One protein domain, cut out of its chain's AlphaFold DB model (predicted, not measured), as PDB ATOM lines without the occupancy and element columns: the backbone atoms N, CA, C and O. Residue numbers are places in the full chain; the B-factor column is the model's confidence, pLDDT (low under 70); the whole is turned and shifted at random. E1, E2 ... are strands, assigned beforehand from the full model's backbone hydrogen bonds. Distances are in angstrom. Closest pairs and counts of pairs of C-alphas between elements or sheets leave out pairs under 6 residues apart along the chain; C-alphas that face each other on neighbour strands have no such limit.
ATOM      1  N   SER A  10     217.815 258.113 209.642       56.00
ATOM      2  CA  SER A  10     217.821 258.475 208.229       56.00
ATOM      3  C   SER A  10     218.888 257.673 207.494       56.00
ATOM      4  O   SER A  10     220.025 257.557 207.957       56.00
ATOM      5  N   SER A  11     218.526 257.125 206.336       58.38
ATOM      6  CA  SER A  11     219.500 256.621 205.371       58.38
ATOM      7  C   SER A  11     219.484 257.509 204.124       58.38
ATOM      8  O   SER A  11     218.467 257.688 203.455       58.38
ATOM      9  N   LEU A  12     220.630 258.129 203.846       55.12
ATOM     10  CA  LEU A  12     220.908 258.919 202.647       55.12
ATOM     11  C   LEU A  12     222.211 258.371 202.071       55.12
ATOM     12  O   LEU A  12     223.293 258.718 202.549       55.12
ATOM     13  N   THR A  13     222.135 257.467 201.096       50.69
ATOM     14  CA  THR A  13     223.337 256.803 200.573       50.69
ATOM     15  C   THR A  13     223.641 257.187 199.134       50.69
ATOM     16  O   THR A  13     222.892 256.889 198.213       50.69
ATOM     17  N   GLY A  14     224.823 257.768 198.917       48.41
ATOM     18  CA  GLY A  14     225.425 257.933 197.587       48.41
ATOM     19  C   GLY A  14     226.098 256.664 197.029       48.41
ATOM     20  O   GLY A  14     226.849 256.756 196.067       48.41
ATOM     21  N   SER A  15     225.887 255.495 197.646       51.56
ATOM     22  CA  SER A  15     226.517 254.189 197.349       51.56
ATOM     23  C   SER A  15     225.478 253.056 197.558       51.56
ATOM     24  O   SER A  15     224.359 253.406 197.933       51.56
ATOM     25  N   PRO A  16     225.739 251.755 197.268       56.28
ATOM     26  CA  PRO A  16     224.674 250.759 197.110       56.28
ATOM     27  C   PRO A  16     223.829 250.613 198.380       56.28
ATOM     28  O   PRO A  16     224.330 250.808 199.485       56.28
ATOM     29  N   GLN A  17     222.551 250.298 198.162       65.56
ATOM     30  CA  GLN A  17     221.447 250.304 199.124       65.56
ATOM     31  C   GLN A  17     221.873 249.987 200.567       65.56
ATOM     32  O   GLN A  17     222.304 248.871 200.862       65.56
ATOM     33  N   ALA A  18     221.737 250.955 201.479       72.31
ATOM     34  CA  ALA A  18     221.881 250.679 202.905       72.31
ATOM     35  C   ALA A  18     220.589 250.065 203.441       72.31
ATOM     36  O   ALA A  18     219.540 250.709 203.431       72.31
ATOM     37  N   LEU A  19     220.692 248.828 203.932       84.69
ATOM     38  CA  LEU A  19     219.640 248.181 204.706       84.69
ATOM     39  C   LEU A  19     219.725 248.638 206.165       84.69
ATOM     40  O   LEU A  19     220.727 248.388 206.837       84.69
ATOM     41  N   VAL A  20     218.642 249.225 206.666       89.50
ATOM     42  CA  VAL A  20     218.408 249.415 208.099       89.50
ATOM     43  C   VAL A  20     217.266 248.501 208.531       89.50
ATOM     44  O   VAL A  20     216.153 248.597 208.015       89.50
ATOM     45  N   ALA A  21     217.543 247.585 209.458       91.06
ATOM     46  CA  ALA A  21     216.562 246.631 209.961       91.06
ATOM     47  C   ALA A  21     216.173 246.952 211.408       91.06
ATOM     48  O   ALA A  21     217.036 247.061 212.278       91.06
ATOM     49  N   TYR A  22     214.871 247.043 211.652       91.94
ATOM     50  CA  TYR A  22     214.249 247.176 212.963       91.94
ATOM     51  C   TYR A  22     213.485 245.890 213.229       91.94
ATOM     52  O   TYR A  22     212.647 245.482 212.426       91.94
ATOM     53  N   THR A  23     213.806 245.189 214.308       90.81
ATOM     54  CA  THR A  23     213.131 243.936 214.657       90.81
ATOM     55  C   THR A  23     212.945 243.886 216.161       90.81
ATOM     56  O   THR A  23     213.931 243.992 216.887       90.81
ATOM     57  N   ASN A  24     211.694 243.763 216.613       90.69
ATOM     58  CA  ASN A  24     211.332 243.824 218.034       90.69
ATOM     59  C   ASN A  24     211.826 245.106 218.707       90.69
ATOM     60  O   ASN A  24     212.478 245.048 219.748       90.69
ATOM     61  N   VAL A  25     211.566 246.262 218.089       92.38
ATOM     62  CA  VAL A  25     211.963 247.556 218.655       92.38
ATOM     63  C   VAL A  25     210.753 248.402 219.015       92.38
ATOM     64  O   VAL A  25     209.728 248.362 218.332       92.38
ATOM     65  N   LEU A  26     210.923 249.208 220.059       94.62
ATOM     66  CA  LEU A  26     210.059 250.332 220.387       94.62
ATOM     67  C   LEU A  26     210.752 251.627 219.943       94.62
ATOM     68  O   LEU A  26     211.877 251.911 220.362       94.62
ATOM     69  N   VAL A  27     210.078 252.404 219.101       93.62
ATOM     70  CA  VAL A  27     210.490 253.755 218.695       93.62
ATOM     71  C   VAL A  27     209.451 254.732 219.239       93.62
ATOM     72  O   VAL A  27     208.365 254.864 218.678       93.62
ATOM     73  N   ALA A  28     209.777 255.370 220.361       93.00
ATOM     74  CA  ALA A  28     208.865 256.238 221.097       93.00
ATOM     75  C   ALA A  28     209.586 257.423 221.740       93.00
ATOM     76  O   ALA A  28     210.808 257.384 221.924       93.00
ATOM     77  N   GLY A  29     208.827 258.464 222.092       89.06
ATOM     78  CA  GLY A  29     209.334 259.655 222.777       89.06
ATOM     79  C   GLY A  29     210.287 260.505 221.934       89.06
ATOM     80  O   GLY A  29     211.064 261.286 222.484       89.06
ATOM     81  N   ASN A  30     210.283 260.339 220.608       88.50
ATOM     82  CA  ASN A  30     211.043 261.215 219.722       88.50
ATOM     83  C   ASN A  30     210.266 262.506 219.497       88.50
ATOM     84  O   ASN A  30     209.082 262.452 219.198       88.50
ATOM     85  N   SER A  31     210.941 263.650 219.551       88.56
ATOM     86  CA  SER A  31     210.380 264.935 219.135       88.56
ATOM     87  C   SER A  31     211.169 265.507 217.963       88.56
ATOM     88  O   SER A  31     212.385 265.307 217.841       88.56
ATOM     89  N   GLY A  32     210.488 266.190 217.043       85.44
ATOM     90  CA  GLY A  32     211.157 266.751 215.875       85.44
ATOM     91  C   GLY A  32     210.221 267.314 214.811       85.44
ATOM     92  O   GLY A  32     209.021 267.089 214.853       85.44
ATOM     93  N   PRO A  33     210.770 268.049 213.829       78.62
ATOM     94  CA  PRO A  33     209.971 268.909 212.961       78.62
ATOM     95  C   PRO A  33     209.378 268.234 211.717       78.62
ATOM     96  O   PRO A  33     208.763 268.939 210.915       78.62
ATOM     97  N   ARG A  34     209.654 266.945 211.449       79.75
ATOM     98  CA  ARG A  34     209.164 266.287 210.224       79.75
ATOM     99  C   ARG A  34     208.965 264.786 210.344       79.75
ATOM    100  O   ARG A  34     207.831 264.344 210.268       79.75
ATOM    101  N   ASP A  35     210.042 264.009 210.456       86.19
ATOM    102  CA  ASP A  35     209.955 262.567 210.218       86.19
ATOM    103  C   ASP A  35     210.666 261.744 211.294       86.19
ATOM    104  O   ASP A  35     211.798 262.067 211.665       86.19
ATOM    105  N   GLY A  36     210.021 260.670 211.758       86.88
ATOM    106  CA  GLY A  36     210.619 259.722 212.705       86.88
ATOM    107  C   GLY A  36     211.613 258.782 212.017       86.88
ATOM    108  O   GLY A  36     212.793 258.716 212.367       86.88
ATOM    109  N   ILE A  37     211.152 258.071 210.986       90.75
ATOM    110  CA  ILE A  37     211.973 257.180 210.156       90.75
ATOM    111  C   ILE A  37     211.951 257.679 208.714       90.75
ATOM    112  O   ILE A  37     210.891 257.785 208.106       90.75
ATOM    113  N   TYR A  38     213.128 257.936 208.144       89.81
ATOM    114  CA  TYR A  38     213.262 258.457 206.784       89.81
ATOM    115  C   TYR A  38     214.085 257.513 205.900       89.81
ATOM    116  O   TYR A  38     215.280 257.305 206.135       89.81
ATOM    117  N   SER A  39     213.450 256.982 204.854       90.00
ATOM    118  CA  SER A  39     214.090 256.191 203.798       90.00
ATOM    119  C   SER A  39     214.240 257.050 202.542       90.00
ATOM    120  O   SER A  39     213.260 257.296 201.839       90.00
ATOM    121  N   GLY A  40     215.450 257.564 202.299       88.62
ATOM    122  CA  GLY A  40     215.756 258.389 201.128       88.62
ATOM    123  C   GLY A  40     216.066 257.573 199.864       88.62
ATOM    124  O   GLY A  40     215.919 256.351 199.866       88.62
ATOM    125  N   PRO A  41     216.569 258.218 198.793       87.25
ATOM    126  CA  PRO A  41     216.942 257.535 197.556       87.25
ATOM    127  C   PRO A  41     217.956 256.408 197.796       87.25
ATOM    128  O   PRO A  41     219.031 256.623 198.367       87.25
ATOM    129  N   GLY A  42     217.603 255.197 197.367       85.69
ATOM    130  CA  GLY A  42     218.368 253.967 197.580       85.69
ATOM    131  C   GLY A  42     218.358 253.446 199.021       85.69
ATOM    132  O   GLY A  42     218.984 252.421 199.288       85.69
ATOM    133  N   GLY A  43     217.667 254.120 199.940       89.06
ATOM    134  CA  GLY A  43     217.450 253.654 201.301       89.06
ATOM    135  C   GLY A  43     216.532 252.438 201.314       89.06
ATOM    136  O   GLY A  43     215.534 252.386 200.593       89.06
ATOM    137  N   LEU A  44     216.874 251.442 202.129       89.12
ATOM    138  CA  LEU A  44     216.050 250.257 202.314       89.12
ATOM    139  C   LEU A  44     215.839 250.020 203.809       89.12
ATOM    140  O   LEU A  44     216.774 249.750 204.557       89.12
ATOM    141  N   HIS A  45     214.596 250.139 204.254       91.69
ATOM    142  CA  HIS A  45     214.223 249.955 205.650       91.69
ATOM    143  C   HIS A  45     213.332 248.719 205.777       91.69
ATOM    144  O   HIS A  45     212.388 248.543 205.009       91.69
ATOM    145  N   ASN A  46     213.636 247.854 206.741       92.25
ATOM    146  CA  ASN A  46     212.837 246.671 207.049       92.25
ATOM    147  C   ASN A  46     212.428 246.713 208.521       92.25
ATOM    148  O   ASN A  46     213.278 246.592 209.399       92.25
ATOM    149  N   ILE A  47     211.143 246.917 208.781       93.25
ATOM    150  CA  ILE A  47     210.561 247.064 210.109       93.25
ATOM    151  C   ILE A  47     209.717 245.831 210.380       93.25
ATOM    152  O   ILE A  47     208.770 245.538 209.654       93.25
ATOM    153  N   ARG A  48     210.072 245.088 211.423       91.25
ATOM    154  CA  ARG A  48     209.438 243.820 211.774       91.25
ATOM    155  C   ARG A  48     209.056 243.819 213.237       91.25
ATOM    156  O   ARG A  48     209.892 244.135 214.081       91.25
ATOM    157  N   TYR A  49     207.817 243.457 213.532       91.56
ATOM    158  CA  TYR A  49     207.350 243.238 214.898       91.56
ATOM    159  C   TYR A  49     207.729 244.377 215.848       91.56
ATOM    160  O   TYR A  49     208.347 244.170 216.886       91.56
ATOM    161  N   SER A  50     207.490 245.607 215.408       94.44
ATOM    162  CA  SER A  50     207.970 246.815 216.077       94.44
ATOM    163  C   SER A  50     206.802 247.736 216.386       94.44
ATOM    164  O   SER A  50     205.828 247.779 215.632       94.44
ATOM    165  N   THR A  51     206.909 248.458 217.495       96.31
ATOM    166  CA  THR A  51     205.955 249.498 217.882       96.31
ATOM    167  C   THR A  51     206.619 250.842 217.654       96.31
ATOM    168  O   THR A  51     207.706 251.094 218.172       96.31
ATOM    169  N   ILE A  52     205.982 251.699 216.871       95.44
ATOM    170  CA  ILE A  52     206.397 253.083 216.687       95.44
ATOM    171  C   ILE A  52     205.238 253.922 217.202       95.44
ATOM    172  O   ILE A  52     204.202 253.980 216.546       95.44
ATOM    173  N   ALA A  53     205.378 254.459 218.413       94.69
ATOM    174  CA  ALA A  53     204.269 255.082 219.121       94.69
ATOM    175  C   ALA A  53     204.695 256.267 219.985       94.69
ATOM    176  O   ALA A  53     205.842 256.319 220.416       94.69
ATOM    177  N   GLY A  54     203.774 257.201 220.240       91.81
ATOM    178  CA  GLY A  54     203.995 258.338 221.141       91.81
ATOM    179  C   GLY A  54     205.236 259.158 220.790       91.81
ATOM    180  O   GLY A  54     206.072 259.437 221.651       91.81
ATOM    181  N   ASN A  55     205.399 259.476 219.506       91.12
ATOM    182  CA  ASN A  55     206.366 260.476 219.082       91.12
ATOM    183  C   ASN A  55     205.643 261.836 219.009       91.12
ATOM    184  O   ASN A  55     204.444 261.929 218.781       91.12
ATOM    185  N   GLU A  56     206.374 262.909 219.279       88.88
ATOM    186  CA  GLU A  56     205.894 264.290 219.242       88.88
ATOM    187  C   GLU A  56     206.459 264.951 217.983       88.88
ATOM    188  O   GLU A  56     207.336 265.824 218.024       88.88
ATOM    189  N   LEU A  57     206.033 264.442 216.827       88.81
ATOM    190  CA  LEU A  57     206.448 264.978 215.540       88.81
ATOM    191  C   LEU A  57     205.561 266.176 215.192       88.81
ATOM    192  O   LEU A  57     204.351 266.057 215.030       88.81
ATOM    193  N   GLU A  58     206.174 267.346 215.071       85.38
ATOM    194  CA  GLU A  58     205.481 268.598 214.789       85.38
ATOM    195  C   GLU A  58     205.760 269.061 213.362       85.38
ATOM    196  O   GLU A  58     206.827 268.809 212.820       85.38
ATOM    197  N   GLY A  59     204.845 269.831 212.771       83.00
ATOM    198  CA  GLY A  59     205.077 270.523 211.502       83.00
ATOM    199  C   GLY A  59     204.169 270.064 210.366       83.00
ATOM    200  O   GLY A  59     203.631 268.961 210.346       83.00
ATOM    201  N   SER A  60     203.975 270.953 209.388       81.56
ATOM    202  CA  SER A  60     203.133 270.647 208.229       81.56
ATOM    203  C   SER A  60     203.721 269.484 207.432       81.56
ATOM    204  O   SER A  60     204.850 269.569 206.931       81.56
ATOM    205  N   GLY A  61     202.931 268.417 207.325       83.75
ATOM    206  CA  GLY A  61     203.300 267.185 206.641       83.75
ATOM    207  C   GLY A  61     204.220 266.274 207.445       83.75
ATOM    208  O   GLY A  61     204.912 265.482 206.814       83.75
ATOM    209  N   ALA A  62     204.276 266.395 208.777       89.62
ATOM    210  CA  ALA A  62     205.012 265.456 209.614       89.62
ATOM    211  C   ALA A  62     204.514 264.015 209.414       89.62
ATOM    212  O   ALA A  62     203.314 263.779 209.249       89.62
ATOM    213  N   SER A  63     205.438 263.055 209.403       91.06
ATOM    214  CA  SER A  63     205.095 261.642 209.262       91.06
ATOM    215  C   SER A  63     205.955 260.738 210.124       91.06
ATOM    216  O   SER A  63     207.159 260.944 210.249       91.06
ATOM    217  N   VAL A  64     205.360 259.692 210.686       91.75
ATOM    218  CA  VAL A  64     206.099 258.736 211.516       91.75
ATOM    219  C   VAL A  64     207.148 258.017 210.674       91.75
ATOM    220  O   VAL A  64     208.312 257.916 211.070       91.75
ATOM    221  N   ILE A  65     206.758 257.583 209.475       92.06
ATOM    222  CA  ILE A  65     207.653 256.970 208.500       92.06
ATOM    223  C   ILE A  65     207.465 257.635 207.139       92.06
ATOM    224  O   ILE A  65     206.360 257.673 206.595       92.06
ATOM    225  N   ARG A  66     208.572 258.084 206.547       90.25
ATOM    226  CA  ARG A  66     208.614 258.639 205.197       90.25
ATOM    227  C   ARG A  66     209.464 257.786 204.265       90.25
ATOM    228  O   ARG A  66     210.645 257.554 204.536       90.25
ATOM    229  N   ALA A  67     208.896 257.415 203.121       88.81
ATOM    230  CA  ALA A  67     209.666 257.006 201.947       88.81
ATOM    231  C   ALA A  67     209.803 258.199 201.001       88.81
ATOM    232  O   ALA A  67     208.799 258.759 200.560       88.81
ATOM    233  N   PHE A  68     211.027 258.593 200.669       87.50
ATOM    234  CA  PHE A  68     211.279 259.702 199.759       87.50
ATOM    235  C   PHE A  68     212.211 259.281 198.629       87.50
ATOM    236  O   PHE A  68     213.275 258.712 198.880       87.50
ATOM    237  N   SER A  69     211.863 259.629 197.388       85.31
ATOM    238  CA  SER A  69     212.788 259.500 196.265       85.31
ATOM    239  C   SER A  69     212.689 260.637 195.255       85.31
ATOM    240  O   SER A  69     211.613 261.021 194.811       85.31
ATOM    241  N   ASN A  70     213.847 261.136 194.834       85.19
ATOM    242  CA  ASN A  70     214.026 261.978 193.649       85.19
ATOM    243  C   ASN A  70     214.870 261.267 192.571       85.19
ATOM    244  O   ASN A  70     215.445 261.912 191.699       85.19
ATOM    245  N   ASP A  71     214.993 259.943 192.678       85.88
ATOM    246  CA  ASP A  71     215.761 259.084 191.782       85.88
ATOM    247  C   ASP A  71     214.891 257.877 191.392       85.88
ATOM    248  O   ASP A  71     214.611 257.006 192.222       85.88
ATOM    249  N   GLU A  72     214.437 257.844 190.135       85.06
ATOM    250  CA  GLU A  72     213.610 256.753 189.587       85.06
ATOM    251  C   GLU A  72     214.328 255.402 189.621       85.06
ATOM    252  O   GLU A  72     213.688 254.363 189.776       85.06
ATOM    253  N   GLU A  73     215.658 255.395 189.517       87.38
ATOM    254  CA  GLU A  73     216.438 254.158 189.510       87.38
ATOM    255  C   GLU A  73     216.663 253.618 190.927       87.38
ATOM    256  O   GLU A  73     217.021 252.450 191.110       87.38
ATOM    257  N   ARG A  74     216.476 254.462 191.949       84.31
ATOM    258  CA  ARG A  74     216.756 254.139 193.352       84.31
ATOM    259  C   ARG A  74     215.674 254.697 194.280       84.31
ATOM    260  O   ARG A  74     215.981 255.550 195.115       84.31
ATOM    261  N   PRO A  75     214.425 254.207 194.195       84.56
ATOM    262  CA  PRO A  75     213.394 254.603 195.140       84.56
ATOM    263  C   PRO A  75     213.786 254.228 196.572       84.56
ATOM    264  O   PRO A  75     214.469 253.226 196.798       84.56
ATOM    265  N   GLY A  76     213.341 255.027 197.542       85.31
ATOM    266  CA  GLY A  76     213.321 254.603 198.937       85.31
ATOM    267  C   GLY A  76     212.344 253.437 199.092       85.31
ATOM    268  O   GLY A  76     211.204 253.514 198.626       85.31
ATOM    269  N   VAL A  77     212.794 252.351 199.717       87.31
ATOM    270  CA  VAL A  77     212.007 251.127 199.911       87.31
ATOM    271  C   VAL A  77     211.770 250.898 201.398       87.31
ATOM    272  O   VAL A  77     212.697 250.984 202.209       87.31
ATOM    273  N   LEU A  78     210.526 250.582 201.752       90.94
ATOM    274  CA  LEU A  78     210.092 250.297 203.114       90.94
ATOM    275  C   LEU A  78     209.294 248.993 203.158       90.94
ATOM    276  O   LEU A  78     208.218 248.887 202.578       90.94
ATOM    277  N   GLY A  79     209.830 247.997 203.861       92.31
ATOM    278  CA  GLY A  79     209.108 246.792 204.254       92.31
ATOM    279  C   GLY A  79     208.651 246.912 205.701       92.31
ATOM    280  O   GLY A  79     209.478 247.170 206.571       92.31
ATOM    281  N   ILE A  80     207.359 246.738 205.964       92.94
ATOM    282  CA  ILE A  80     206.766 246.863 207.298       92.94
ATOM    283  C   ILE A  80     205.894 245.643 207.561       92.94
ATOM    284  O   ILE A  80     204.905 245.414 206.865       92.94
ATOM    285  N   ILE A  81     206.270 244.847 208.559       91.12
ATOM    286  CA  ILE A  81     205.598 243.591 208.872       91.12
ATOM    287  C   ILE A  81     205.333 243.467 210.370       91.12
ATOM    288  O   ILE A  81     206.246 243.624 211.178       91.12
ATOM    289  N   GLY A  82     204.106 243.112 210.752       91.56
ATOM    290  CA  GLY A  82     203.755 242.823 212.144       91.56
ATOM    291  C   GLY A  82     203.867 244.039 213.069       91.56
ATOM    292  O   GLY A  82     204.237 243.882 214.228       91.56
ATOM    293  N   ALA A  83     203.655 245.253 212.565       94.38
ATOM    294  CA  ALA A  83     203.992 246.489 213.270       94.38
ATOM    295  C   ALA A  83     202.757 247.273 213.729       94.38
ATOM    296  O   ALA A  83     201.698 247.203 213.104       94.38
ATOM    297  N   ILE A  84     202.939 248.061 214.788       96.00
ATOM    298  CA  ILE A  84     201.993 249.097 215.219       96.00
ATOM    299  C   ILE A  84     202.655 250.450 214.964       96.00
ATOM    300  O   ILE A  84     203.796 250.655 215.386       96.00
ATOM    301  N   ILE A  85     201.962 251.347 214.267       95.62
ATOM    302  CA  ILE A  85     202.432 252.698 213.940       95.62
ATOM    303  C   ILE A  85     201.359 253.686 214.382       95.62
ATOM    304  O   ILE A  85     200.365 253.863 213.690       95.62
ATOM    305  N   HIS A  86     201.540 254.306 215.539       93.88
ATOM    306  CA  HIS A  86     200.514 255.139 216.158       93.88
ATOM    307  C   HIS A  86     201.087 256.484 216.593       93.88
ATOM    308  O   HIS A  86     202.008 256.539 217.400       93.88
ATOM    309  N   ASP A  87     200.581 257.581 216.046       90.19
ATOM    310  CA  ASP A  87     201.037 258.916 216.425       90.19
ATOM    311  C   ASP A  87     199.923 259.940 216.237       90.19
ATOM    312  O   ASP A  87     199.470 260.172 215.118       90.19
ATOM    313  N   ASP A  88     199.458 260.548 217.326       88.56
ATOM    314  CA  ASP A  88     198.301 261.452 217.295       88.56
ATOM    315  C   ASP A  88     198.552 262.747 216.509       88.56
ATOM    316  O   ASP A  88     197.608 263.443 216.131       88.56
ATOM    317  N   ASN A  89     199.820 263.092 216.263       87.25
ATOM    318  CA  ASN A  89     200.210 264.377 215.691       87.25
ATOM    319  C   ASN A  89     200.798 264.261 214.278       87.25
ATOM    320  O   ASN A  89     201.015 265.287 213.624       87.25
ATOM    321  N   ALA A  90     201.035 263.044 213.784       89.00
ATOM    322  CA  ALA A  90     201.691 262.809 212.506       89.00
ATOM    323  C   ALA A  90     200.986 261.752 211.656       89.00
ATOM    324  O   ALA A  90     200.376 260.810 212.145       89.00
ATOM    325  N   THR A  91     201.128 261.873 210.336       91.56
ATOM    326  CA  THR A  91     200.651 260.829 209.426       91.56
ATOM    327  C   THR A  91     201.502 259.562 209.612       91.56
ATOM    328  O   THR A  91     202.729 259.657 209.512       91.56
ATOM    329  N   PRO A  92     200.918 258.368 209.828       91.69
ATOM    330  CA  PRO A  92     201.697 257.158 210.098       91.69
ATOM    331  C   PRO A  92     202.707 256.837 208.997       91.69
ATOM    332  O   PRO A  92     203.890 256.620 209.257       91.69
ATOM    333  N   LEU A  93     202.254 256.857 207.745       91.12
ATOM    334  CA  LEU A  93     203.086 256.594 206.580       91.12
ATOM    335  C   LEU A  93     202.898 257.709 205.556       91.12
ATOM    336  O   LEU A  93     201.773 258.080 205.233       91.12
ATOM    337  N   SER A  94     203.995 258.224 205.009       90.44
ATOM    338  CA  SER A  94     203.940 259.170 203.897       90.44
ATOM    339  C   SER A  94     204.955 258.837 202.813       90.44
ATOM    340  O   SER A  94     206.056 258.348 203.078       90.44
ATOM    341  N   SER A  95     204.592 259.133 201.568       88.69
ATOM    342  CA  SER A  95     205.519 259.131 200.440       88.69
ATOM    343  C   SER A  95     205.833 260.567 200.009       88.69
ATOM    344  O   SER A  95     205.084 261.501 200.304       88.69
ATOM    345  N   GLY A  96     206.963 260.785 199.341       84.75
ATOM    346  CA  GLY A  96     207.267 262.086 198.752       84.75
ATOM    347  C   GLY A  96     208.425 262.057 197.765       84.75
ATOM    348  O   GLY A  96     209.144 261.067 197.653       84.75
ATOM    349  N   GLY A  97     208.625 263.189 197.094       85.25
ATOM    350  CA  GLY A  97     209.637 263.356 196.052       85.25
ATOM    351  C   GLY A  97     209.040 263.292 194.649       85.25
ATOM    352  O   GLY A  97     207.825 263.396 194.487       85.25
ATOM    353  N   ASP A  98     209.910 263.171 193.649       84.69
ATOM    354  CA  ASP A  98     209.508 263.102 192.238       84.69
ATOM    355  C   ASP A  98     208.978 261.706 191.871       84.69
ATOM    356  O   ASP A  98     208.247 261.546 190.895       84.69
ATOM    357  N   VAL A  99     209.330 260.699 192.677       80.06
ATOM    358  CA  VAL A  99     208.968 259.295 192.488       80.06
ATOM    359  C   VAL A  99     208.407 258.765 193.796       80.06
ATOM    360  O   VAL A  99     209.019 258.939 194.854       80.06
ATOM    361  N   ALA A 100     207.257 258.094 193.733       77.12
ATOM    362  CA  ALA A 100     206.680 257.448 194.903       77.12
ATOM    363  C   ALA A 100     207.659 256.408 195.474       77.12
ATOM    364  O   ALA A 100     208.232 255.592 194.747       77.12
ATOM    365  N   GLY A 101     207.868 256.446 196.790       77.94
ATOM    366  CA  GLY A 101     208.591 255.386 197.486       77.94
ATOM    367  C   GLY A 101     207.812 254.071 197.441       77.94
ATOM    368  O   GLY A 101     206.584 254.071 197.379       77.94
ATOM    369  N   ALA A 102     208.522 252.946 197.488       83.56
ATOM    370  CA  ALA A 102     207.897 251.629 197.458       83.56
ATOM    371  C   ALA A 102     207.609 251.140 198.882       83.56
ATOM    372  O   ALA A 102     208.531 251.000 199.691       83.56
ATOM    373  N   PHE A 103     206.343 250.833 199.165       87.31
ATOM    374  CA  PHE A 103     205.913 250.261 200.440       87.31
ATOM    375  C   PHE A 103     205.461 248.819 200.256       87.31
ATOM    376  O   PHE A 103     204.625 248.524 199.404       87.31
ATOM    377  N   LEU A 104     205.986 247.937 201.099       89.50
ATOM    378  CA  LEU A 104     205.527 246.567 201.265       89.50
ATOM    379  C   LEU A 104     205.009 246.418 202.693       89.50
ATOM    380  O   LEU A 104     205.804 246.387 203.631       89.50
ATOM    381  N   ILE A 105     203.692 246.331 202.860       89.50
ATOM    382  CA  ILE A 105     203.062 246.282 204.185       89.50
ATOM    383  C   ILE A 105     202.358 244.952 204.423       89.50
ATOM    384  O   ILE A 105     201.756 244.366 203.517       89.50
ATOM    385  N   GLY A 106     202.406 244.480 205.663       89.38
ATOM    386  CA  GLY A 106     201.800 243.213 206.020       89.38
ATOM    387  C   GLY A 106     201.574 243.042 207.514       89.38
ATOM    388  O   GLY A 106     202.522 243.046 208.284       89.38
ATOM    389  N   CYS A 107     200.325 242.849 207.932       90.38
ATOM    390  CA  CYS A 107     199.964 242.834 209.349       90.38
ATOM    391  C   CYS A 107     200.402 244.124 210.048       90.38
ATOM    392  O   CYS A 107     201.298 244.121 210.889       90.38
ATOM    393  N   VAL A 108     199.813 245.239 209.625       92.19
ATOM    394  CA  VAL A 108     200.119 246.571 210.148       92.19
ATOM    395  C   VAL A 108     198.855 247.200 210.711       92.19
ATOM    396  O   VAL A 108     197.785 247.100 210.118       92.19
ATOM    397  N   MET A 109     199.007 247.863 211.847       93.19
ATOM    398  CA  MET A 109     197.966 248.648 212.491       93.19
ATOM    399  C   MET A 109     198.446 250.090 212.629       93.19
ATOM    400  O   MET A 109     199.579 250.301 213.074       93.19
ATOM    401  N   ALA A 110     197.623 251.061 212.231       94.69
ATOM    402  CA  ALA A 110     197.982 252.474 212.315       94.69
ATOM    403  C   ALA A 110     196.787 253.411 212.534       94.69
ATOM    404  O   ALA A 110     195.678 253.062 212.151       94.69
ATOM    405  N   ASN A 111     197.009 254.606 213.090       91.38
ATOM    406  CA  ASN A 111     195.971 255.631 213.318       91.38
ATOM    407  C   ASN A 111     195.766 256.592 212.142       91.38
ATOM    408  O   ASN A 111     195.564 257.793 212.309       91.38
ATOM    409  N   GLY A 112     195.839 256.054 210.932       85.06
ATOM    410  CA  GLY A 112     195.552 256.810 209.731       85.06
ATOM    411  C   GLY A 112     195.531 255.926 208.502       85.06
ATOM    412  O   GLY A 112     196.219 254.903 208.430       85.06
ATOM    413  N   ASP A 113     194.737 256.360 207.540       78.62
ATOM    414  CA  ASP A 113     194.570 255.705 206.258       78.62
ATOM    415  C   ASP A 113     195.874 255.660 205.435       78.62
ATOM    416  O   ASP A 113     196.692 256.589 205.423       78.62
ATOM    417  N   LEU A 114     196.049 254.557 204.710       76.25
ATOM    418  CA  LEU A 114     197.139 254.347 203.765       76.25
ATOM    419  C   LEU A 114     196.761 254.706 202.331       76.25
ATOM    420  O   LEU A 114     197.632 254.636 201.473       76.25
ATOM    421  N   ASP A 115     195.534 255.151 202.056       69.88
ATOM    422  CA  ASP A 115     195.100 255.563 200.712       69.88
ATOM    423  C   ASP A 115     195.994 256.654 200.089       69.88
ATOM    424  O   ASP A 115     196.052 256.814 198.868       69.88
ATOM    425  N   SER A 116     196.732 257.402 200.914       69.38
ATOM    426  CA  SER A 116     197.700 258.410 200.461       69.38
ATOM    427  C   SER A 116     199.045 257.840 199.981       69.38
ATOM    428  O   SER A 116     199.870 258.583 199.433       69.38
ATOM    429  N   ILE A 117     199.285 256.540 200.166       73.44
ATOM    430  CA  ILE A 117     200.482 255.836 199.711       73.44
ATOM    431  C   ILE A 117     200.094 254.670 198.795       73.44
ATOM    432  O   ILE A 117     199.217 253.870 199.100       73.44
ATOM    433  N   GLU A 118     200.780 254.523 197.661       77.56
ATOM    434  CA  GLU A 118     200.588 253.383 196.750       77.56
ATOM    435  C   GLU A 118     201.253 252.114 197.319       77.56
ATOM    436  O   GLU A 118     202.190 251.552 196.748       77.56
ATOM    437  N   ALA A 119     200.820 251.683 198.505       79.31
ATOM    438  CA  ALA A 119     201.412 250.553 199.194       79.31
ATOM    439  C   ALA A 119     201.010 249.224 198.556       79.31
ATOM    440  O   ALA A 119     199.833 248.917 198.365       79.31
ATOM    441  N   GLN A 120     202.004 248.373 198.307       81.88
ATOM    442  CA  GLN A 120     201.753 246.977 198.005       81.88
ATOM    443  C   GLN A 120     201.442 246.245 199.313       81.88
ATOM    444  O   GLN A 120     202.331 245.879 200.089       81.88
ATOM    445  N   GLN A 121     200.158 246.013 199.550       79.88
ATOM    446  CA  GLN A 121     199.694 245.233 200.686       79.88
ATOM    447  C   GLN A 121     199.837 243.735 200.391       79.88
ATOM    448  O   GLN A 121     199.211 243.198 199.478       79.88
ATOM    449  N   VAL A 122     200.669 243.053 201.177       72.25
ATOM    450  CA  VAL A 122     200.866 241.591 201.110       72.25
ATOM    451  C   VAL A 122     200.208 240.846 202.265       72.25
ATOM    452  O   VAL A 122     200.339 239.632 202.358       72.25
ATOM    453  N   GLY A 123     199.475 241.554 203.126       79.06
ATOM    454  CA  GLY A 123     198.727 240.954 204.222       79.06
ATOM    455  C   GLY A 123     197.617 241.853 204.733       79.06
ATOM    456  O   GLY A 123     196.888 242.448 203.949       79.06
ATOM    457  N   TYR A 124     197.473 241.941 206.050       85.00
ATOM    458  CA  TYR A 124     196.404 242.718 206.676       85.00
ATOM    459  C   TYR A 124     196.854 244.134 207.021       85.00
ATOM    460  O   TYR A 124     197.999 244.344 207.425       85.00
ATOM    461  N   PHE A 125     195.936 245.077 206.874       89.31
ATOM    462  CA  PHE A 125     196.063 246.433 207.373       89.31
ATOM    463  C   PHE A 125     194.769 246.798 208.102       89.31
ATOM    464  O   PHE A 125     193.682 246.445 207.634       89.31
ATOM    465  N   SER A 126     194.894 247.483 209.232       90.62
ATOM    466  CA  SER A 126     193.764 248.065 209.947       90.62
ATOM    467  C   SER A 126     194.093 249.481 210.375       90.62
ATOM    468  O   SER A 126     195.092 249.711 211.058       90.62
ATOM    469  N   GLU A 127     193.205 250.398 210.017       91.94
ATOM    470  CA  GLU A 127     193.155 251.717 210.623       91.94
ATOM    471  C   GLU A 127     192.481 251.601 211.996       91.94
ATOM    472  O   GLU A 127     191.388 251.035 212.104       91.94
ATOM    473  N   VAL A 128     193.159 252.065 213.045       91.12
ATOM    474  CA  VAL A 128     192.652 252.065 214.422       91.12
ATOM    475  C   VAL A 128     193.007 253.370 215.109       91.12
ATOM    476  O   VAL A 128     194.153 253.806 215.041       91.12
ATOM    477  N   ASP A 129     192.054 253.954 215.825       90.56
ATOM    478  CA  ASP A 129     192.316 255.173 216.595       90.56
ATOM    479  C   ASP A 129     193.212 254.894 217.812       90.56
ATOM    480  O   ASP A 129     194.059 255.716 218.149       90.56
ATOM    481  N   ASP A 130     193.059 253.728 218.449       92.69
ATOM    482  CA  ASP A 130     193.801 253.336 219.653       92.69
ATOM    483  C   ASP A 130     194.210 251.846 219.596       92.69
ATOM    484  O   ASP A 130     193.346 250.971 219.466       92.69
ATOM    485  N   PRO A 131     195.516 251.521 219.678       93.12
ATOM    486  CA  PRO A 131     196.016 250.155 219.815       93.12
ATOM    487  C   PRO A 131     195.806 249.542 221.211       93.12
ATOM    488  O   PRO A 131     196.145 248.375 221.394       93.12
ATOM    489  N   GLU A 132     195.298 250.310 222.177       94.25
ATOM    490  CA  GLU A 132     195.093 249.965 223.588       94.25
ATOM    491  C   GLU A 132     196.384 249.531 224.304       94.25
ATOM    492  O   GLU A 132     196.559 248.390 224.750       94.25
ATOM    493  N   PHE A 133     197.320 250.472 224.424       95.06
ATOM    494  CA  PHE A 133     198.494 250.304 225.282       95.06
ATOM    495  C   PHE A 133     198.120 250.411 226.772       95.06
ATOM    496  O   PHE A 133     197.164 251.092 227.131       95.06
ATOM    497  N   ILE A 134     198.885 249.757 227.657       94.38
ATOM    498  CA  ILE A 134     198.609 249.748 229.107       94.38
ATOM    499  C   ILE A 134     198.689 251.154 229.715       94.38
ATOM    500  O   ILE A 134     197.795 251.539 230.468       94.38
ATOM    501  N   ASP A 135     199.772 251.886 229.443       94.94
ATOM    502  CA  ASP A 135     200.006 253.224 229.996       94.94
ATOM    503  C   ASP A 135     200.974 254.021 229.093       94.94
ATOM    504  O   ASP A 135     202.145 254.237 229.436       94.94
ATOM    505  N   PRO A 136     200.519 254.428 227.890       94.12
ATOM    506  CA  PRO A 136     201.378 255.094 226.914       94.12
ATOM    507  C   PRO A 136     201.859 256.471 227.393       94.12
ATOM    508  O   PRO A 136     202.965 256.876 227.035       94.12
ATOM    509  N   GLU A 137     201.097 257.164 228.248       92.12
ATOM    510  CA  GLU A 137     201.479 258.463 228.828       92.12
ATOM    511  C   GLU A 137     202.741 258.364 229.699       92.12
ATOM    512  O   GLU A 137     203.522 259.314 229.782       92.12
ATOM    513  N   ASN A 138     202.977 257.201 230.315       93.31
ATOM    514  CA  ASN A 138     204.175 256.922 231.106       93.31
ATOM    515  C   ASN A 138     205.200 256.045 230.360       93.31
ATOM    516  O   ASN A 138     206.161 255.559 230.963       93.31
ATOM    517  N   GLY A 139     205.031 255.865 229.046       91.56
ATOM    518  CA  GLY A 139     205.955 255.125 228.184       91.56
ATOM    519  C   GLY A 139     205.797 253.601 228.220       91.56
ATOM    520  O   GLY A 139     206.689 252.884 227.756       91.56
ATOM    521  N   ASP A 140     204.689 253.087 228.758       93.88
ATOM    522  CA  ASP A 140     204.368 251.662 228.756       93.88
ATOM    523  C   ASP A 140     203.498 251.285 227.550       93.88
ATOM    524  O   ASP A 140     202.266 251.290 227.589       93.88
ATOM    525  N   TYR A 141     204.180 250.917 226.467       94.38
ATOM    526  CA  TYR A 141     203.571 250.489 225.204       94.38
ATOM    527  C   TYR A 141     203.342 248.975 225.117       94.38
ATOM    528  O   TYR A 141     203.291 248.404 224.022       94.38
ATOM    529  N   ARG A 142     203.249 248.283 226.258       94.00
ATOM    530  CA  ARG A 142     202.753 246.902 226.284       94.00
ATOM    531  C   ARG A 142     201.264 246.890 225.933       94.00
ATOM    532  O   ARG A 142     200.550 247.842 226.231       94.00
ATOM    533  N   LEU A 143     200.805 245.806 225.310       92.25
ATOM    534  CA  LEU A 143     199.407 245.643 224.907       92.25
ATOM    535  C   LEU A 143     198.523 245.337 226.124       92.25
ATOM    536  O   LEU A 143     198.856 244.448 226.915       92.25
ATOM    537  N   ALA A 144     197.397 246.038 226.259       91.38
ATOM    538  CA  ALA A 144     196.347 245.672 227.206       91.38
ATOM    539  C   ALA A 144     195.685 244.343 226.800       91.38
ATOM    540  O   ALA A 144     195.725 243.948 225.641       91.38
ATOM    541  N   GLU A 145     195.026 243.643 227.729       87.81
ATOM    542  CA  GLU A 145     194.399 242.336 227.439       87.81
ATOM    543  C   GLU A 145     193.274 242.401 226.389       87.81
ATOM    544  O   GLU A 145     192.887 241.371 225.839       87.81
ATOM    545  N   THR A 146     192.742 243.597 226.134       88.25
ATOM    546  CA  THR A 146     191.684 243.891 225.159       88.25
ATOM    547  C   THR A 146     192.215 244.408 223.823       88.25
ATOM    548  O   THR A 146     191.430 244.550 222.886       88.25
ATOM    549  N   SER A 147     193.535 244.605 223.701       91.62
ATOM    550  CA  SER A 147     194.114 245.290 222.551       91.62
ATOM    551  C   SER A 147     193.789 244.587 221.230       91.62
ATOM    552  O   SER A 147     194.041 243.382 221.089       91.62
ATOM    553  N   PRO A 148     193.364 245.334 220.196       91.50
ATOM    554  CA  PRO A 148     193.074 244.771 218.884       91.50
ATOM    555  C   PRO A 148     194.321 244.232 218.168       91.50
ATOM    556  O   PRO A 148     194.200 243.482 217.198       91.50
ATOM    557  N   ALA A 149     195.523 244.599 218.624       91.88
ATOM    558  CA  ALA A 149     196.790 244.098 218.101       91.88
ATOM    559  C   ALA A 149     197.116 242.658 218.545       91.88
ATOM    560  O   ALA A 149     198.057 242.060 218.016       91.88
ATOM    561  N   ILE A 150     196.358 242.096 219.492       90.25
ATOM    562  CA  ILE A 150     196.546 240.729 219.990       90.25
ATOM    563  C   ILE A 150     195.981 239.718 218.998       90.25
ATOM    564  O   ILE A 150     194.859 239.871 218.510       90.25
ATOM    565  N   ASN A 151     196.729 238.639 218.747       87.62
ATOM    566  CA  ASN A 151     196.376 237.584 217.800       87.62
ATOM    567  C   ASN A 151     195.940 238.178 216.446       87.62
ATOM    568  O   ASN A 151     194.943 237.756 215.866       87.62
ATOM    569  N   TYR A 152     196.624 239.212 215.959       87.88
ATOM    570  CA  TYR A 152     196.202 239.949 214.770       87.88
ATOM    571  C   TYR A 152     196.666 239.291 213.468       87.88
ATOM    572  O   TYR A 152     196.042 239.489 212.426       87.88
ATOM    573  N   CYS A 153     197.766 238.535 213.479       84.31
ATOM    574  CA  CYS A 153     198.396 237.994 212.271       84.31
ATOM    575  C   CYS A 153     198.466 236.451 212.269       84.31
ATOM    576  O   CYS A 153     198.483 235.814 213.327       84.31
ATOM    577  N   ASP A 154     198.509 235.845 211.078       81.25
ATOM    578  CA  ASP A 154     198.680 234.397 210.867       81.25
ATOM    579  C   ASP A 154     200.036 234.036 210.227       81.25
ATOM    580  O   ASP A 154     200.782 234.900 209.760       81.25
ATOM    581  N   ASP A 155     200.364 232.738 210.225       74.62
ATOM    582  CA  ASP A 155     201.566 232.158 209.604       74.62
ATOM    583  C   ASP A 155     201.419 231.901 208.095       74.62
ATOM    584  O   ASP A 155     202.394 231.556 207.428       74.62
ATOM    585  N   THR A 156     200.220 232.056 207.530       69.19
ATOM    586  CA  THR A 156     199.968 231.787 206.105       69.19
ATOM    587  C   THR A 156     200.397 232.948 205.223       69.19
ATOM    588  O   THR A 156     200.823 232.757 204.082       69.19
ATOM    589  N   THR A 157     200.323 234.153 205.777       61.84
ATOM    590  CA  THR A 157     200.644 235.399 205.088       61.84
ATOM    591  C   THR A 157     202.137 235.738 205.210       61.84
ATOM    592  O   THR A 157     202.682 236.478 204.391       61.84
ATOM    593  N   PHE A 158     202.842 235.153 206.189       61.50
ATOM    594  CA  PHE A 158     204.240 235.466 206.472       61.50
ATOM    595  C   PHE A 158     205.062 234.221 206.784       61.50
ATOM    596  O   PHE A 158     204.697 233.403 207.619       61.50
ATOM    597  N   LEU A 159     206.272 234.167 206.221       55.28
ATOM    598  CA  LEU A 159     207.375 233.371 206.765       55.28
ATOM    599  C   LEU A 159     207.845 234.018 208.080       55.28
ATOM    600  O   LEU A 159     208.971 234.515 208.178       55.28
ATOM    601  N   ALA A 160     206.953 234.100 209.067       53.56
ATOM    602  CA  ALA A 160     207.312 234.456 210.422       53.56
ATOM    603  C   ALA A 160     208.372 233.439 210.860       53.56
ATOM    604  O   ALA A 160     208.110 232.232 210.810       53.56
ATOM    605  N   PRO A 161     209.597 233.862 211.219       53.53
ATOM    606  CA  PRO A 161     210.500 232.954 211.886       53.53
ATOM    607  C   PRO A 161     209.759 232.514 213.145       53.53
ATOM    608  O   PRO A 161     209.454 233.327 214.010       53.53
ATOM    609  N   THR A 162     209.426 231.230 213.223       55.91
ATOM    610  CA  THR A 162     208.619 230.604 214.285       55.91
ATOM    611  C   THR A 162     209.284 230.648 215.671       55.91
ATOM    612  O   THR A 162     208.838 229.977 216.595       55.91
ATOM    613  N   LEU A 163     210.352 231.436 215.807       62.88
ATOM    614  CA  LEU A 163     211.224 231.615 216.961       62.88
ATOM    615  C   LEU A 163     211.636 233.089 217.133       62.88
ATOM    616  O   LEU A 163     212.722 233.373 217.636       62.88
ATOM    617  N   ASP A 164     210.816 234.034 216.672       73.56
ATOM    618  CA  ASP A 164     211.020 235.431 217.046       73.56
ATOM    619  C   ASP A 164     210.400 235.716 218.419       73.56
ATOM    620  O   ASP A 164     209.284 235.269 218.716       73.56
ATOM    621  N   HIS A 165     211.131 236.460 219.245       83.94
ATOM    622  CA  HIS A 165     210.699 236.835 220.585       83.94
ATOM    623  C   HIS A 165     210.387 238.329 220.641       83.94
ATOM    624  O   HIS A 165     211.132 239.141 220.092       83.94
ATOM    625  N   GLY A 166     209.334 238.705 221.362       83.75
ATOM    626  CA  GLY A 166     209.098 240.104 221.715       83.75
ATOM    627  C   GLY A 166     210.226 240.695 222.567       83.75
ATOM    628  O   GLY A 166     211.120 239.995 223.056       83.75
ATOM    629  N   MET A 167     210.173 242.007 222.801       86.12
ATOM    630  CA  MET A 167     211.092 242.695 223.722       86.12
ATOM    631  C   MET A 167     211.029 242.143 225.154       86.12
ATOM    632  O   MET A 167     212.002 242.236 225.905       86.12
ATOM    633  N   ASP A 168     209.907 241.525 225.514       85.00
ATOM    634  CA  ASP A 168     209.653 240.821 226.768       85.00
ATOM    635  C   ASP A 168     210.155 239.363 226.775       85.00
ATOM    636  O   ASP A 168     209.914 238.638 227.740       85.00
ATOM    637  N   MET A 169     210.892 238.941 225.738       86.44
ATOM    638  CA  MET A 169     211.472 237.599 225.575       86.44
ATOM    639  C   MET A 169     210.437 236.471 225.468       86.44
ATOM    640  O   MET A 169     210.769 235.309 225.712       86.44
ATOM    641  N   ARG A 170     209.192 236.791 225.104       85.12
ATOM    642  CA  ARG A 170     208.147 235.792 224.865       85.12
ATOM    643  C   ARG A 170     208.057 235.428 223.400       85.12
ATOM    644  O   ARG A 170     208.261 236.276 222.534       85.12
ATOM    645  N   ASP A 171     207.742 234.167 223.132       86.75
ATOM    646  CA  ASP A 171     207.520 233.695 221.771       86.75
ATOM    647  C   ASP A 171     206.270 234.352 221.186       86.75
ATOM    648  O   ASP A 171     205.205 234.343 221.803       86.75
ATOM    649  N   ARG A 172     206.380 234.875 219.963       84.62
ATOM    650  CA  ARG A 172     205.248 235.516 219.276       84.62
ATOM    651  C   ARG A 172     204.186 234.540 218.781       84.62
ATOM    652  O   ARG A 172     203.136 234.982 218.353       84.62
ATOM    653  N   ASN A 173     204.463 233.236 218.786       81.00
ATOM    654  CA  ASN A 173     203.550 232.194 218.304       81.00
ATOM    655  C   ASN A 173     202.632 231.639 219.410       81.00
ATOM    656  O   ASN A 173     202.112 230.527 219.282       81.00
ATOM    657  N   GLN A 174     202.471 232.371 220.512       80.56
ATOM    658  CA  GLN A 174     201.626 231.964 221.625       80.56
ATOM    659  C   GLN A 174     200.264 232.632 221.517       80.56
ATOM    660  O   GLN A 174     200.149 233.850 221.532       80.56
ATOM    661  N   VAL A 175     199.219 231.808 221.469       79.69
ATOM    662  CA  VAL A 175     197.844 232.306 221.480       79.69
ATOM    663  C   VAL A 175     197.549 232.932 222.833       79.69
ATOM    664  O   VAL A 175     197.566 232.243 223.858       79.69
ATOM    665  N   PHE A 176     197.199 234.213 222.828       80.31
ATOM    666  CA  PHE A 176     196.690 234.861 224.026       80.31
ATOM    667  C   PHE A 176     195.303 234.290 224.398       80.31
ATOM    668  O   PHE A 176     194.377 234.342 223.577       80.31
ATOM    669  N   PRO A 177     195.122 233.715 225.605       72.81
ATOM    670  CA  PRO A 177     193.852 233.132 226.018       72.81
ATOM    671  C   PRO A 177     192.833 234.240 226.309       72.81
ATOM    672  O   PRO A 177     193.041 235.060 227.195       72.81
ATOM    673  N   GLY A 178     191.706 234.240 225.595       64.69
ATOM    674  CA  GLY A 178     190.681 235.284 225.750       64.69
ATOM    675  C   GLY A 178     189.996 235.727 224.461       64.69
ATOM    676  O   GLY A 178     189.094 236.543 224.542       64.69
ATOM    677  N   GLN A 179     190.395 235.167 223.311       57.41
ATOM    678  CA  GLN A 179     189.800 235.331 221.978       57.41
ATOM    679  C   GLN A 179     189.130 236.695 221.743       57.41
ATOM    680  O   GLN A 179     187.912 236.837 221.825       57.41
ATOM    681  N   ILE A 180     189.934 237.690 221.380       59.81
ATOM    682  CA  ILE A 180     189.420 238.963 220.881       59.81
ATOM    683  C   ILE A 180     188.979 238.719 219.433       59.81
ATOM    684  O   ILE A 180     189.802 238.631 218.525       59.81
ATOM    685  N   THR A 181     187.683 238.482 219.225       57.00
ATOM    686  CA  THR A 181     187.071 238.354 217.885       57.00
ATOM    687  C   THR A 181     186.431 239.647 217.397       57.00
ATOM    688  O   THR A 181     185.796 239.653 216.344       57.00
ATOM    689  N   GLU A 182     186.530 240.718 218.176       61.84
ATOM    690  CA  GLU A 182     185.976 242.009 217.795       61.84
ATOM    691  C   GLU A 182     186.871 242.622 216.697       61.84
ATOM    692  O   GLU A 182     188.105 242.579 216.803       61.84
ATOM    693  N   PRO A 183     186.285 243.159 215.610       64.62
ATOM    694  CA  PRO A 183     187.006 244.010 214.673       64.62
ATOM    695  C   PRO A 183     187.787 245.084 215.438       64.62
ATOM    696  O   PRO A 183     187.282 245.599 216.434       64.62
ATOM    697  N   PRO A 184     189.001 245.427 214.994       68.69
ATOM    698  CA  PRO A 184     189.560 245.240 213.657       68.69
ATOM    699  C   PRO A 184     190.363 243.940 213.463       68.69
ATOM    700  O   PRO A 184     191.028 243.803 212.436       68.69
ATOM    701  N   ASN A 185     190.316 242.976 214.398       71.69
ATOM    702  CA  ASN A 185     191.045 241.718 214.222       71.69
ATOM    703  C   ASN A 185     190.535 240.974 212.962       71.69
ATOM    704  O   ASN A 185     189.354 240.612 212.902       71.69
ATOM    705  N   PRO A 186     191.370 240.733 211.930       67.31
ATOM    706  CA  PRO A 186     190.830 240.432 210.611       67.31
ATOM    707  C   PRO A 186     190.369 238.973 210.400       67.31
ATOM    708  O   PRO A 186     189.833 238.690 209.330       67.31
ATOM    709  N   ALA A 187     190.572 238.030 211.344       64.38
ATOM    710  CA  ALA A 187     189.971 236.675 211.326       64.38
ATOM    711  C   ALA A 187     190.315 235.811 212.571       64.38
ATOM    712  O   ALA A 187     191.366 236.003 213.173       64.38
ATOM    713  N   PRO A 188     189.525 234.758 212.877       63.97
ATOM    714  CA  PRO A 188     189.886 233.702 213.836       63.97
ATOM    715  C   PRO A 188     191.105 232.863 213.401       63.97
ATOM    716  O   PRO A 188     191.356 232.704 212.211       63.97
ATOM    717  N   GLY A 189     191.799 232.231 214.361       67.50
ATOM    718  CA  GLY A 189     192.899 231.279 214.097       67.50
ATOM    719  C   GLY A 189     194.294 231.908 213.997       67.50
ATOM    720  O   GLY A 189     195.266 231.223 213.696       67.50
ATOM    721  N   ARG A 190     194.379 233.204 214.274       77.06
ATOM    722  CA  ARG A 190     195.604 233.993 214.306       77.06
ATOM    723  C   ARG A 190     196.280 233.873 215.661       77.06
ATOM    724  O   ARG A 190     195.599 233.729 216.675       77.06
ATOM    725  N   ILE A 191     197.606 233.892 215.654       82.94
ATOM    726  CA  ILE A 191     198.410 233.563 216.839       82.94
ATOM    727  C   ILE A 191     199.530 234.567 217.104       82.94
ATOM    728  O   ILE A 191     200.235 234.411 218.091       82.94
ATOM    729  N   TYR A 192     199.725 235.543 216.209       87.56
ATOM    730  CA  TYR A 192     200.808 236.515 216.312       87.56
ATOM    731  C   TYR A 192     200.272 237.895 216.664       87.56
ATOM    732  O   TYR A 192     199.450 238.456 215.931       87.56
ATOM    733  N   ASP A 193     200.807 238.447 217.744       90.00
ATOM    734  CA  ASP A 193     200.584 239.828 218.157       90.00
ATOM    735  C   ASP A 193     201.394 240.798 217.287       90.00
ATOM    736  O   ASP A 193     202.505 240.481 216.833       90.00
TER     737      ASP A 193
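Overview. This is residues 10 to 193 of the 212 residues of an uncharacterized protein of Wenzhouxiangella sp (UniProt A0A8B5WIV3). Little structure is regular; the chain winds in stacked turns, a three-walled solenoid, with hairpin E10-E11 and tail residues 144-193 covering one wall. Walls E1-E3-E6-E8 and E2-E5-E7 make a sandwich, and E6 and E8 bend into the third. The class is all strand: 184 printed residues, eleven strands holding 61, no named helix. The whole is compact, radius of gyration of the C-alphas 16.0 A, spanning 48 by 34 by 29 A.

Arrangement. E1, residues 19-23, is parallel to E3, 44-48, with N 20 and O 44 within hydrogen-bond range, 2.9 A. E6, 77-86, has parallel neighbours E3 and E4, 51-53, on one side and E8, 102-110, on the other; E9, 125-127, is parallel to E8. E2, 35-39, E5, 63-69, and E7, 91-97, are parallel neighbours in that order. E10, 133-135, and E11, 140-143, form an antiparallel hairpin.

Along the chain. E1 begins at C-alpha 19 (219.640, 248.181, 204.706); E11 ends at C-alpha 143 (199.407, 245.643, 224.907). E6 measures 20.3 A between end C-alphas.

Size, cuts and confidence. The printed part has no cut. Links E1-E2 and E8-E9 are long; 29 residues are under pLDDT 70.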